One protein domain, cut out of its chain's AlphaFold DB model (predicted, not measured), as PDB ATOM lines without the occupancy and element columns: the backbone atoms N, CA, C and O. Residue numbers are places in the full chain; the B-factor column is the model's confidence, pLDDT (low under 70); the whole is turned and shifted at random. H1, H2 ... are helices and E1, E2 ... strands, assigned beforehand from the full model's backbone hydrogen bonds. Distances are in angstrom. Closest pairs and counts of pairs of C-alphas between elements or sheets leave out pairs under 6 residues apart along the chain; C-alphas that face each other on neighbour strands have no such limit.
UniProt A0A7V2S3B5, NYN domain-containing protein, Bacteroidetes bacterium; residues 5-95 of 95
ATOM      1  N   THR A   5      93.949  69.305 100.241       96.56
ATOM      2  CA  THR A   5      93.141  70.290 100.967       96.56
ATOM      3  C   THR A   5      93.550  70.364 102.431       96.56
ATOM      4  O   THR A   5      93.645  69.349 103.124       96.56
ATOM      5  N   ALA A   6      93.759  71.586 102.916       97.88
ATOM      6  CA  ALA A   6      93.819  71.889 104.339       97.88
ATOM      7  C   ALA A   6      92.476  72.456 104.809       97.88
ATOM      8  O   ALA A   6      91.833  73.203 104.075       97.88
ATOM      9  N   ILE A   7      92.068  72.130 106.033       98.00
ATOM     10  CA  ILE A   7      90.811  72.605 106.625       98.00
ATOM     11  C   ILE A   7      91.141  73.398 107.884       98.00
ATOM     12  O   ILE A   7      91.816  72.875 108.764       98.00
ATOM     13  N   LEU A   8      90.654  74.636 107.990       98.12
ATOM     14  CA  LEU A   8      90.723  75.440 109.211       98.12
ATOM     15  C   LEU A   8      89.357  75.441 109.900       98.12
ATOM     16  O   LEU A   8      88.349  75.797 109.293       98.12
ATOM     17  N   VAL A   9      89.334  75.061 111.173       97.69
ATOM     18  CA  VAL A   9      88.134  75.033 112.005       97.69
ATOM     19  C   VAL A   9      88.221  76.125 113.063       97.69
ATOM     20  O   VAL A   9      89.119  76.104 113.903       97.69
ATOM     21  N   ASP A  10      87.245  77.033 113.066       96.75
ATOM     22  CA  ASP A  10      86.954  77.883 114.223       96.75
ATOM     23  C   ASP A  10      86.269  77.030 115.300       96.75
ATOM     24  O   ASP A  10      85.107  76.623 115.168       96.75
ATOM     25  N   GLY A  11      87.009  76.730 116.365       94.50
ATOM     26  CA  GLY A  11      86.582  75.818 117.414       94.50
ATOM     27  C   GLY A  11      85.405  76.333 118.232       94.50
ATOM     28  O   GLY A  11      84.426  75.610 118.450       94.50
ATOM     29  N   SER A  12      85.447  77.600 118.638       92.06
ATOM     30  CA  SER A  12      84.384  78.207 119.437       92.06
ATOM     31  C   SER A  12      83.082  78.344 118.644       92.06
ATOM     32  O   SER A  12      82.000  78.124 119.203       92.06
ATOM     33  N   PHE A  13      83.160  78.663 117.348       95.38
ATOM     34  CA  PHE A  13      81.997  78.642 116.463       95.38
ATOM     35  C   PHE A  13      81.451  77.220 116.293       95.38
ATOM     36  O   PHE A  13      80.258  76.989 116.522       95.38
ATOM     37  N   PHE A  14      82.319  76.256 115.975       96.44
ATOM     38  CA  PHE A  14      81.940  74.854 115.799       96.44
ATOM     39  C   PHE A  14      81.199  74.302 117.022       96.44
ATOM     40  O   PHE A  14      80.094  73.783 116.878       96.44
ATOM     41  N   LEU A  15      81.743  74.465 118.232       94.62
ATOM     42  CA  LEU A  15      81.137  73.937 119.460       94.62
ATOM     43  C   LEU A  15      79.735  74.513 119.713       94.62
ATOM     44  O   LEU A  15      78.818  73.783 120.103       94.62
ATOM     45  N   LYS A  16      79.536  75.815 119.456       93.88
ATOM     46  CA  LYS A  16      78.221  76.470 119.569       93.88
ATOM     47  C   LYS A  16      77.227  75.900 118.550       93.88
ATOM     48  O   LYS A  16      76.095  75.581 118.920       93.88
ATOM     49  N   ARG A  17      77.642  75.741 117.286       96.81
ATOM     50  CA  ARG A  17      76.794  75.207 116.206       96.81
ATOM     51  C   ARG A  17      76.471  73.732 116.404       96.81
ATOM     52  O   ARG A  17      75.302  73.369 116.330       96.81
ATOM     53  N   TYR A  18      77.466  72.913 116.732       96.25
ATOM     54  CA  TYR A  18      77.299  71.491 117.015       96.25
ATOM     55  C   TYR A  18      76.269  71.270 118.125       96.25
ATOM     56  O   TYR A  18      75.320  70.508 117.947       96.25
ATOM     57  N   ARG A  19      76.390  72.010 119.235       95.44
ATOM     58  CA  ARG A  19      75.435  71.951 120.346       95.44
ATOM     59  C   ARG A  19      74.022  72.373 119.931       95.44
ATOM     60  O   ARG A  19      73.060  71.706 120.305       95.44
ATOM     61  N   SER A  20      73.902  73.476 119.189       96.75
ATOM     62  CA  SER A  20      72.616  74.047 118.768       96.75
ATOM     63  C   SER A  20      71.874  73.148 117.777       96.75
ATOM     64  O   SER A  20      70.711  72.827 118.011       96.75
ATOM     65  N   ILE A  21      72.547  72.697 116.716       96.75
ATOM     66  CA  ILE A  21      71.951  71.878 115.649       96.75
ATOM     67  C   ILE A  21      71.514  70.517 116.197       96.75
ATOM     68  O   ILE A  21      70.398  70.077 115.939       96.75
ATOM     69  N   ASN A  22      72.359  69.879 117.011       95.25
ATOM     70  CA  ASN A  22      72.067  68.560 117.577       95.25
ATOM     71  C   ASN A  22      71.209  68.618 118.855       95.25
ATOM     72  O   ASN A  22      70.951  67.581 119.460       95.25
ATOM     73  N   LYS A  23      70.790  69.815 119.298       95.88
ATOM     74  CA  LYS A  23      69.987  70.039 120.517       95.88
ATOM     75  C   LYS A  23      70.578  69.359 121.769       95.88
ATOM     76  O   LYS A  23      69.856  68.839 122.618       95.88
ATOM     77  N   ILE A  24      71.907  69.381 121.907       94.31
ATOM     78  CA  ILE A  24      72.628  68.700 122.992       94.31
ATOM     79  C   ILE A  24      72.680  69.595 124.239       94.31
ATOM     80  O   ILE A  24      73.158  70.730 124.196       94.31
ATOM     81  N   LYS A  25      72.234  69.075 125.390       90.12
ATOM     82  CA  LYS A  25      72.323  69.792 126.677       90.12
ATOM     83  C   LYS A  25      73.742  69.795 127.253       90.12
ATOM     84  O   LYS A  25      74.198  70.827 127.738       90.12
ATOM     85  N   ARG A  26      74.432  68.650 127.202       91.12
ATOM     86  CA  ARG A  26      75.799  68.459 127.709       91.12
ATOM     87  C   ARG A  26      76.644  67.792 126.635       91.12
ATOM     88  O   ARG A  26      76.283  66.720 126.163       91.12
ATOM     89  N   LEU A  27      77.716  68.461 126.228       93.19
ATOM     90  CA  LEU A  27      78.626  67.938 125.218       93.19
ATOM     91  C   LEU A  27      79.533  66.870 125.832       93.19
ATOM     92  O   LEU A  27      80.033  67.045 126.942       93.19
ATOM     93  N   ASP A  28      79.751  65.803 125.074       94.88
ATOM     94  CA  ASP A  28      80.750  64.780 125.362       94.88
ATOM     95  C   ASP A  28      82.027  65.087 124.554       94.88
ATOM     96  O   ASP A  28      81.919  65.250 123.332       94.88
ATOM     97  N   PRO A  29      83.206  65.246 125.181       94.56
ATOM     98  CA  PRO A  29      84.419  65.701 124.499       94.56
ATOM     99  C   PRO A  29      84.855  64.774 123.361       94.56
ATOM    100  O   PRO A  29      85.024  65.233 122.231       94.56
ATOM    101  N   GLN A  30      84.946  63.472 123.641       95.69
ATOM    102  CA  GLN A  30      85.386  62.438 122.705       95.69
ATOM    103  C   GLN A  30      84.456  62.368 121.491       95.69
ATOM    104  O   GLN A  30      84.895  62.435 120.341       95.69
ATOM    105  N   ARG A  31      83.143  62.287 121.732       96.00
ATOM    106  CA  ARG A  31      82.132  62.244 120.671       96.00
ATOM    107  C   ARG A  31      82.126  63.524 119.846       96.00
ATOM    108  O   ARG A  31      81.953  63.460 118.630       96.00
ATOM    109  N   THR A  32      82.318  64.677 120.485       96.69
ATOM    110  CA  THR A  32      82.369  65.969 119.788       96.69
ATOM    111  C   THR A  32      83.605  66.058 118.888       96.69
ATOM    112  O   THR A  32      83.485  66.504 117.748       96.69
ATOM    113  N   ALA A  33      84.771  65.589 119.355       96.50
ATOM    114  CA  ALA A  33      86.011  65.569 118.574       96.50
ATOM    115  C   ALA A  33      85.907  64.603 117.386       96.50
ATOM    116  O   ALA A  33      86.202  64.978 116.249       96.50
ATOM    117  N   LYS A  34      85.368  63.399 117.620       96.81
ATOM    118  CA  LYS A  34      85.079  62.426 116.559       96.81
ATOM    119  C   LYS A  34      84.155  63.014 115.493       96.81
ATOM    120  O   LYS A  34      84.448  62.910 114.307       96.81
ATOM    121  N   TYR A  35      83.078  63.683 115.905       97.00
ATOM    122  CA  TYR A  35      82.155  64.313 114.962       97.00
ATOM    123  C   TYR A  35      82.818  65.437 114.153       97.00
ATOM    124  O   TYR A  35      82.579  65.542 112.953       97.00
ATOM    125  N   LEU A  36      83.657  66.270 114.782       97.50
ATOM    126  CA  LEU A  36      84.429  67.305 114.085       97.50
ATOM    127  C   LEU A  36      85.296  66.686 112.987       97.50
ATOM    128  O   LEU A  36      85.271  67.151 111.847       97.50
ATOM    129  N   TRP A  37      86.034  65.628 113.325       97.38
ATOM    130  CA  TRP A  37      86.898  64.918 112.388       97.38
ATOM    131  C   TRP A  37      86.101  64.294 111.235       97.38
ATOM    132  O   TRP A  37      86.406  64.554 110.072       97.38
ATOM    133  N   GLU A  38      85.021  63.565 111.530       97.44
ATOM    134  CA  GLU A  38      84.132  62.988 110.509       97.44
ATOM    135  C   GLU A  38      83.542  64.064 109.595       97.44
ATOM    136  O   GLU A  38      83.446  63.879 108.380       97.44
ATOM    137  N   MET A  39      83.151  65.204 110.169       96.88
ATOM    138  CA  MET A  39      82.660  66.342 109.410       96.88
ATOM    139  C   MET A  39      83.745  66.854 108.461       96.88
ATOM    140  O   MET A  39      83.457  67.033 107.282       96.88
ATOM    141  N   CYS A  40      84.986  67.024 108.922       97.50
ATOM    142  CA  CYS A  40      86.101  67.442 108.066       97.50
ATOM    143  C   CYS A  40      86.332  66.464 106.903       97.50
ATOM    144  O   CYS A  40      86.470  66.903 105.765       97.50
ATOM    145  N   LEU A  41      86.290  65.150 107.150       96.88
ATOM    146  CA  LEU A  41      86.428  64.153 106.083       96.88
ATOM    147  C   LEU A  41      85.276  64.198 105.076       96.88
ATOM    148  O   LEU A  41      85.501  64.055 103.877       96.88
ATOM    149  N   LYS A  42      84.040  64.433 105.533       95.88
ATOM    150  CA  LYS A  42      82.885  64.596 104.635       95.88
ATOM    151  C   LYS A  42      83.050  65.801 103.706       95.88
ATOM    152  O   LYS A  42      82.647  65.712 102.552       95.88
ATOM    153  N   HIS A  43      83.695  66.877 104.163       95.12
ATOM    154  CA  HIS A  43      83.977  68.059 103.336       95.12
ATOM    155  C   HIS A  43      85.031  67.813 102.243       95.12
ATOM    156  O   HIS A  43      85.167  68.636 101.341       95.12
ATOM    157  N   LEU A  44      85.752  66.688 102.258       96.00
ATOM    158  CA  LEU A  44      86.654  66.323 101.157       96.00
ATOM    159  C   LEU A  44      85.900  65.868  99.901       96.00
ATOM    160  O   LEU A  44      86.504  65.779  98.836       96.00
ATOM    161  N   LYS A  45      84.598  65.581 100.019       94.75
ATOM    162  CA  LYS A  45      83.711  65.251  98.901       94.75
ATOM    163  C   LYS A  45      82.792  66.438  98.634       94.75
ATOM    164  O   LYS A  45      81.988  66.806  99.486       94.75
ATOM    165  N   GLN A  46      82.915  67.043  97.459       90.19
ATOM    166  CA  GLN A  46      82.128  68.216  97.069       90.19
ATOM    167  C   GLN A  46      80.939  67.826  96.182       90.19
ATOM    168  O   GLN A  46      80.923  66.761  95.566       90.19
ATOM    169  N   ALA A  47      79.940  68.708  96.085       86.75
ATOM    170  CA  ALA A  47      78.664  68.424  95.411       86.75
ATOM    171  C   ALA A  47      78.799  68.004  93.933       86.75
ATOM    172  O   ALA A  47      77.956  67.272  93.424       86.75
ATOM    173  N   LYS A  48      79.867  68.430  93.246       89.44
ATOM    174  CA  LYS A  48      80.148  68.084  91.841       89.44
ATOM    175  C   LYS A  48      80.931  66.771  91.671       89.44
ATOM    176  O   LYS A  48      81.480  66.527  90.604       89.44
ATOM    177  N   GLY A  49      81.030  65.951  92.720       87.81
ATOM    178  CA  GLY A  49      81.775  64.689  92.698       87.81
ATOM    179  C   GLY A  49      83.292  64.847  92.817       87.81
ATOM    180  O   GLY A  49      84.014  63.856  92.736       87.81
ATOM    181  N   GLU A  50      83.794  66.068  93.030       92.19
ATOM    182  CA  GLU A  50      85.218  66.290  93.281       92.19
ATOM    183  C   GLU A  50      85.625  65.681  94.628       92.19
ATOM    184  O   GLU A  50      84.959  65.893  95.650       92.19
ATOM    185  N   VAL A  51      86.742  64.953  94.621       93.88
ATOM    186  CA  VAL A  51      87.342  64.330  95.805       93.88
ATOM    187  C   VAL A  51      88.740  64.901  96.014       93.88
ATOM    188  O   VAL A  51      89.534  64.992  95.076       93.88
ATOM    189  N   TYR A  52      89.021  65.288  97.253       95.62
ATOM    190  CA  TYR A  52      90.273  65.906  97.674       95.62
ATOM    191  C   TYR A  52      91.005  65.019  98.686       95.62
ATOM    192  O   TYR A  52      90.373  64.349  99.503       95.62
ATOM    193  N   ASP A  53      92.336  65.072  98.678       95.81
ATOM    194  CA  ASP A  53      93.159  64.418  99.694       95.81
ATOM    195  C   ASP A  53      93.312  65.336 100.906       95.81
ATOM    196  O   ASP A  53      93.628  66.526 100.774       95.81
ATOM    197  N   LEU A  54      93.134  64.789 102.107       97.19
ATOM    198  CA  LEU A  54      93.374  65.545 103.328       97.19
ATOM    199  C   LEU A  54      94.872  65.778 103.516       97.19
ATOM    200  O   LEU A  54      95.635  64.836 103.709       97.19
ATOM    201  N   TYR A  55      95.279  67.043 103.540       96.88
ATOM    202  CA  TYR A  55      96.625  67.417 103.959       96.88
ATOM    203  C   TYR A  55      96.710  67.590 105.478       96.88
ATOM    204  O   TYR A  55      97.531  66.951 106.135       96.88
ATOM    205  N   ARG A  56      95.874  68.467 106.048       97.50
ATOM    206  CA  ARG A  56      95.877  68.776 107.486       97.50
ATOM    207  C   ARG A  56      94.564  69.423 107.925       97.50
ATOM    208  O   ARG A  56      93.970  70.194 107.176       97.50
ATOM    209  N   ILE A  57      94.158  69.147 109.162       97.75
ATOM    210  CA  ILE A  57      93.109  69.891 109.866       97.75
ATOM    211  C   ILE A  57      93.794  70.816 110.874       97.75
ATOM    212  O   ILE A  57      94.598  70.366 111.688       97.75
ATOM    213  N   PHE A  58      93.480  72.102 110.815       97.12
ATOM    214  CA  PHE A  58      93.881  73.110 111.783       97.12
ATOM    215  C   PHE A  58      92.685  73.433 112.669       97.12
ATOM    216  O   PHE A  58      91.633  73.828 112.173       97.12
ATOM    217  N   TYR A  59      92.846  73.275 113.978       95.12
ATOM    218  CA  TYR A  59      91.833  73.648 114.954       95.12
ATOM    219  C   TYR A  59      92.278  74.915 115.680       95.12
ATOM    220  O   TYR A  59      93.314  74.917 116.342       95.12
ATOM    221  N   TYR A  60      91.508  75.989 115.535       93.94
ATOM    222  CA  TYR A  60      91.786  77.278 116.155       93.94
ATOM    223  C   TYR A  60      90.771  77.554 117.266       93.94
ATOM    224  O   TYR A  60      89.592  77.794 117.003       93.94
ATOM    225  N   ASP A  61      91.228  77.518 118.515       91.56
ATOM    226  CA  ASP A  61      90.468  77.966 119.681       91.56
ATOM    227  C   ASP A  61      91.434  78.425 120.777       91.56
ATOM    228  O   ASP A  61      92.596  78.013 120.817       91.56
ATOM    229  N   CYS A  62      90.955  79.279 121.677       88.38
ATOM    230  CA  CYS A  62      91.729  79.686 122.840       88.38
ATOM    231  C   CYS A  62      91.597  78.670 123.983       88.38
ATOM    232  O   CYS A  62      90.575  77.987 124.138       88.38
ATOM    233  N   LEU A  63      92.633  78.610 124.825       85.69
ATOM    234  CA  LEU A  63      92.555  77.880 126.086       85.69
ATOM    235  C   LEU A  63      91.405  78.424 126.952       85.69
ATOM    236  O   LEU A  63      91.087  79.618 126.885       85.69
ATOM    237  N   PRO A  64      90.765  77.574 127.774       87.31
ATOM    238  CA  PRO A  64      89.702  78.018 128.665       87.31
ATOM    239  C   PRO A  64      90.214  79.098 129.613       87.31
ATOM    240  O   PRO A  64      91.236  78.924 130.269       87.31
ATOM    241  N   TYR A  65      89.482  80.202 129.711       88.19
ATOM    242  CA  TYR A  65      89.825  81.264 130.647       88.19
ATOM    243  C   TYR A  65      89.458  80.861 132.081       88.19
ATOM    244  O   TYR A  65      88.287  80.618 132.371       88.19
ATOM    245  N   ASP A  66      90.444  80.823 132.975       88.75
ATOM    246  CA  ASP A  66      90.342  80.262 134.328       88.75
ATOM    247  C   ASP A  66      90.625  81.279 135.449       88.75
ATOM    248  O   ASP A  66      90.791  80.909 136.608       88.75
ATOM    249  N   LYS A  67      90.648  82.578 135.137       91.19
ATOM    250  CA  LYS A  67      90.914  83.639 136.123       91.19
ATOM    251  C   LYS A  67      89.626  84.320 136.601       91.19
ATOM    252  O   LYS A  67      88.536  84.119 136.061       91.19
ATOM    253  N   LYS A  68      89.755  85.159 137.630       93.88
ATOM    254  CA  LYS A  68      88.685  86.036 138.129       93.88
ATOM    255  C   LYS A  68      88.758  87.399 137.445       93.88
ATOM    256  O   LYS A  68      89.855  87.902 137.220       93.88
ATOM    257  N   GLN A  69      87.608  87.992 137.140       94.75
ATOM    258  CA  GLN A  69      87.501  89.354 136.599       94.75
ATOM    259  C   GLN A  69      86.317  90.088 137.216       94.75
ATOM    260  O   GLN A  69      85.340  89.459 137.616       94.75
ATOM    261  N   HIS A  70      86.378  91.415 137.257       96.69
ATOM    262  CA  HIS A  70      85.240  92.234 137.662       96.69
ATOM    263  C   HIS A  70      84.352  92.532 136.458       96.69
ATOM    264  O   HIS A  70      84.828  92.890 135.382       96.69
ATOM    265  N   ASN A  71      83.042  92.374 136.631       94.50
ATOM    266  CA  ASN A  71      82.083  92.826 135.637       94.50
ATOM    267  C   ASN A  71      82.144  94.367 135.563       94.50
ATOM    268  O   ASN A  71      81.926  95.011 136.589       94.50
ATOM    269  N   PRO A  72      82.396  94.966 134.385       95.25
ATOM    270  CA  PRO A  72      82.650  96.404 134.275       95.25
ATOM    271  C   PRO A  72      81.417  97.274 134.556       95.25
ATOM    272  O   PRO A  72      81.565  98.453 134.845       95.25
ATOM    273  N   VAL A  73      80.208  96.707 134.488       96.81
ATOM    274  CA  VAL A  73      78.949  97.434 134.728       96.81
ATOM    275  C   VAL A  73      78.533  97.350 136.196       96.81
ATOM    276  O   VAL A  73      78.099  98.331 136.783       96.81
ATOM    277  N   THR A  74      78.649  96.168 136.803       96.75
ATOM    278  CA  THR A  74      78.147  95.914 138.169       96.75
ATOM    279  C   THR A  74      79.235  95.927 139.240       96.75
ATOM    280  O   THR A  74      78.917  95.834 140.422       96.75
ATOM    281  N   GLY A  75      80.513  95.931 138.853       95.94
ATOM    282  CA  GLY A  75      81.661  95.808 139.756       95.94
ATOM    283  C   GLY A  75      81.819  94.431 140.416       95.94
ATOM    284  O   GLY A  75      82.815  94.184 141.094       95.94
ATOM    285  N   LYS A  76      80.875  93.498 140.227       96.06
ATOM    286  CA  LYS A  76      80.901  92.183 140.881       96.06
ATOM    287  C   LYS A  76      82.019  91.306 140.320       96.06
ATOM    288  O   LYS A  76      82.171  91.190 139.103       96.06
ATOM    289  N   ALA A  77      82.755  90.639 141.208       94.69
ATOM    290  CA  ALA A  77      83.747  89.644 140.820       94.69
ATOM    291  C   ALA A  77      83.060  88.400 140.230       94.69
ATOM    292  O   ALA A  77      82.163  87.814 140.837       94.69
ATOM    293  N   VAL A  78      83.508  87.982 139.050       92.19
ATOM    294  CA  VAL A  78      83.093  86.758 138.366       92.19
ATOM    295  C   VAL A  78      84.281  85.813 138.328       92.19
ATOM    296  O   VAL A  78      85.339  86.131 137.787       92.19
ATOM    297  N   ASP A  79      84.084  84.629 138.895       91.69
ATOM    298  CA  ASP A  79      85.066  83.555 138.873       91.69
ATOM    299  C   ASP A  79      84.807  82.626 137.685       91.69
ATOM    300  O   ASP A  79      83.861  81.833 137.693       91.69
ATOM    301  N   PHE A  80      85.615  82.756 136.629       88.19
ATOM    302  CA  PHE A  80      85.444  81.944 135.427       88.19
ATOM    303  C   PHE A  80      85.934  80.508 135.624       88.19
ATOM    304  O   PHE A  80      85.339  79.617 135.020       88.19
ATOM    305  N   SER A  81      86.889  80.269 136.538       86.25
ATOM    306  CA  SER A  81      87.432  78.934 136.861       86.25
ATOM    307  C   SER A  81      86.360  77.919 137.271       86.25
ATOM    308  O   SER A  81      86.476  76.725 137.008       86.25
ATOM    309  N   LYS A  82      85.268  78.393 137.880       80.88
ATOM    310  CA  LYS A  82      84.207  77.548 138.445       80.88
ATOM    311  C   LYS A  82      83.167  77.095 137.421       80.88
ATOM    312  O   LYS A  82      82.193  76.431 137.778       80.88
ATOM    313  N   ARG A  83      83.306  77.471 136.146       81.19
ATOM    314  CA  ARG A  83      82.313  77.134 135.121       81.19
ATOM    315  C   ARG A  83      82.500  75.705 134.621       81.19
ATOM    316  O   ARG A  83      83.568  75.329 134.154       81.19
ATOM    317  N   THR A  84      81.406  74.949 134.574       77.88
ATOM    318  CA  THR A  84      81.366  73.558 134.077       77.88
ATOM    319  C   THR A  84      81.901  73.383 132.649       77.88
ATOM    320  O   THR A  84      82.367  72.305 132.291       77.88
ATOM    321  N   ILE A  85      81.877  74.445 131.834       83.50
ATOM    322  CA  ILE A  85      82.403  74.442 130.463       83.50
ATOM    323  C   ILE A  85      83.928  74.274 130.394       83.50
ATOM    324  O   ILE A  85      84.432  73.789 129.382       83.50
ATOM    325  N   ILE A  86      84.661  74.647 131.448       86.69
ATOM    326  CA  ILE A  86      86.125  74.554 131.486       86.69
ATOM    327  C   ILE A  86      86.572  73.095 131.420       86.69
ATOM    328  O   ILE A  86      87.393  72.748 130.574       86.69
ATOM    329  N   ASN A  87      85.956  72.226 132.227       87.25
ATOM    330  CA  ASN A  87      86.260  70.793 132.232       87.25
ATOM    331  C   ASN A  87      86.011  70.162 130.860       87.25
ATOM    332  O   ASN A  87      86.834  69.390 130.376       87.25
ATOM    333  N   PHE A  88      84.902  70.527 130.206       91.44
ATOM    334  CA  PHE A  88      84.630  70.073 128.844       91.44
ATOM    335  C   PHE A  88      85.741  70.502 127.882       91.44
ATOM    336  O   PHE A  88      86.263  69.659 127.162       91.44
ATOM    337  N   ARG A  89      86.123  71.787 127.870       90.69
ATOM    338  CA  ARG A  89      87.125  72.295 126.922       90.69
ATOM    339  C   ARG A  89      88.507  71.676 127.135       90.69
ATOM    340  O   ARG A  89      89.143  71.306 126.156       90.69
ATOM    341  N   TYR A  90      88.945  71.509 128.384       90.31
ATOM    342  CA  TYR A  90      90.211  70.828 128.672       90.31
ATOM    343  C   TYR A  90      90.192  69.367 128.226       90.31
ATOM    344  O   TYR A  90      91.155  68.900 127.626       90.31
ATOM    345  N   ASN A  91      89.095  68.651 128.478       91.00
ATOM    346  CA  ASN A  91      88.973  67.268 128.030       91.00
ATOM    347  C   ASN A  91      88.840  67.166 126.511       91.00
ATOM    348  O   ASN A  91      89.309  66.191 125.944       91.00
ATOM    349  N   PHE A  92      88.234  68.157 125.854       91.88
ATOM    350  CA  PHE A  92      88.108  68.211 124.399       91.88
ATOM    351  C   PHE A  92      89.475  68.376 123.734       91.88
ATOM    352  O   PHE A  92      89.777  67.631 122.811       91.88
ATOM    353  N   TRP A  93      90.315  69.275 124.259       86.12
ATOM    354  CA  TRP A  93      91.664  69.542 123.746       86.12
ATOM    355  C   TRP A  93      92.640  68.362 123.892       86.12
ATOM    356  O   TRP A  93      93.632  68.300 123.178       86.12
ATOM    357  N   LYS A  94      92.374  67.431 124.816       85.38
ATOM    358  CA  LYS A  94      93.209  66.241 125.051       85.38
ATOM    359  C   LYS A  94      92.967  65.084 124.067       85.38
ATOM    360  O   LYS A  94      93.702  64.104 124.154       85.38
ATOM    361  N   ASN A  95      91.932  65.150 123.222       76.38
ATOM    362  CA  ASN A  95      91.653  64.119 122.205       76.38
ATOM    363  C   ASN A  95      92.385  64.433 120.907       76.38
ATOM    364  O   ASN A  95      92.780  63.460 120.232       76.38
TER     365      ASN A  95
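AT A GLANCE: This is residues 5 to 95 of the 95 residues of the protein "NYN domain-containing protein" of Bacteroidetes bacterium (UniProt A0A7V2S3B5). A long, loose rod has the parallel strand pair E1 and E2 near one end, with H2 close to it through residues 36 to 41, and the small hairpin E3 and E4 at the far end. H3 lies between these two ends and meets the first residues of H2, while H1 runs out from the end of E1; residues 20 to 25 and the hairpin's loop, residues 71 to 76, stick out. The printed part has 91 residues, with E1 H1 H2 E2 E3 E4 H3 along the chain, in the mixed class. The radius of gyration of the C-alphas is 16.8 A, and the spans are 56 by 25 by 23 A.

HOW THE PARTS SIT: E1, residues 5 to 10, and E2, residues 52 to 60, are parallel neighbours at 24 degrees, with N 7 and O 56 2.9 A apart and N 58 and O 7 2.8 A apart, within hydrogen-bond range. E2 bends by 62 degrees at residue 55. With H1, residues 11 to 21, and H2, residues 29 to 42, they form a strand-helix-strand unit, two parallel neighbour strands with helices between, whose crossover is right-handed. The closest C-alphas of H2 and E2 are those of Leu 41 and Leu 54, 7.6 A apart. H1 and H2 are close but not clearly touching, about perpendicular at 87 degrees; their closest C-alphas, of Tyr 18 and Thr 32, are 8.0 A apart. H3, residues 84 to 93, touches H2 at residues 29 to 33 alone, at a steep tilt of 50 degrees, the same way; the closest C-alphas, of Pro 29 and Phe 92, are 4.5 A apart. E3, residues 68 to 70, and E4, residues 77 to 79, form an antiparallel hairpin, with N 78 and O 69 2.8 A apart, within hydrogen-bond range. E2 and E3 are apart. Every O i to N i+4 pair is within hydrogen-bond range in H1 and H2, and 5 of 6 in H3.

IN THESE COORDINATES: E1 begins at C-alpha 5, (93.141, 70.290, 100.967), and is 16.5 A long; E2 measures 21.8 A. H1 is 15.3 A, H2 20.0 A and H3 15.1 A, from first to last C-alpha. E3 and E4 measure 7.1 A and 6.5 A. H3 ends at C-alpha 93, (91.664, 69.542, 123.746).

THE WHOLE: The two C-alphas farthest apart are those of Gly 49 and Gly 75, 56.4 A. The printed part has no cut, and no link is long. Mean pLDDT of the printed part is 93.1, and no printed residue is under 70.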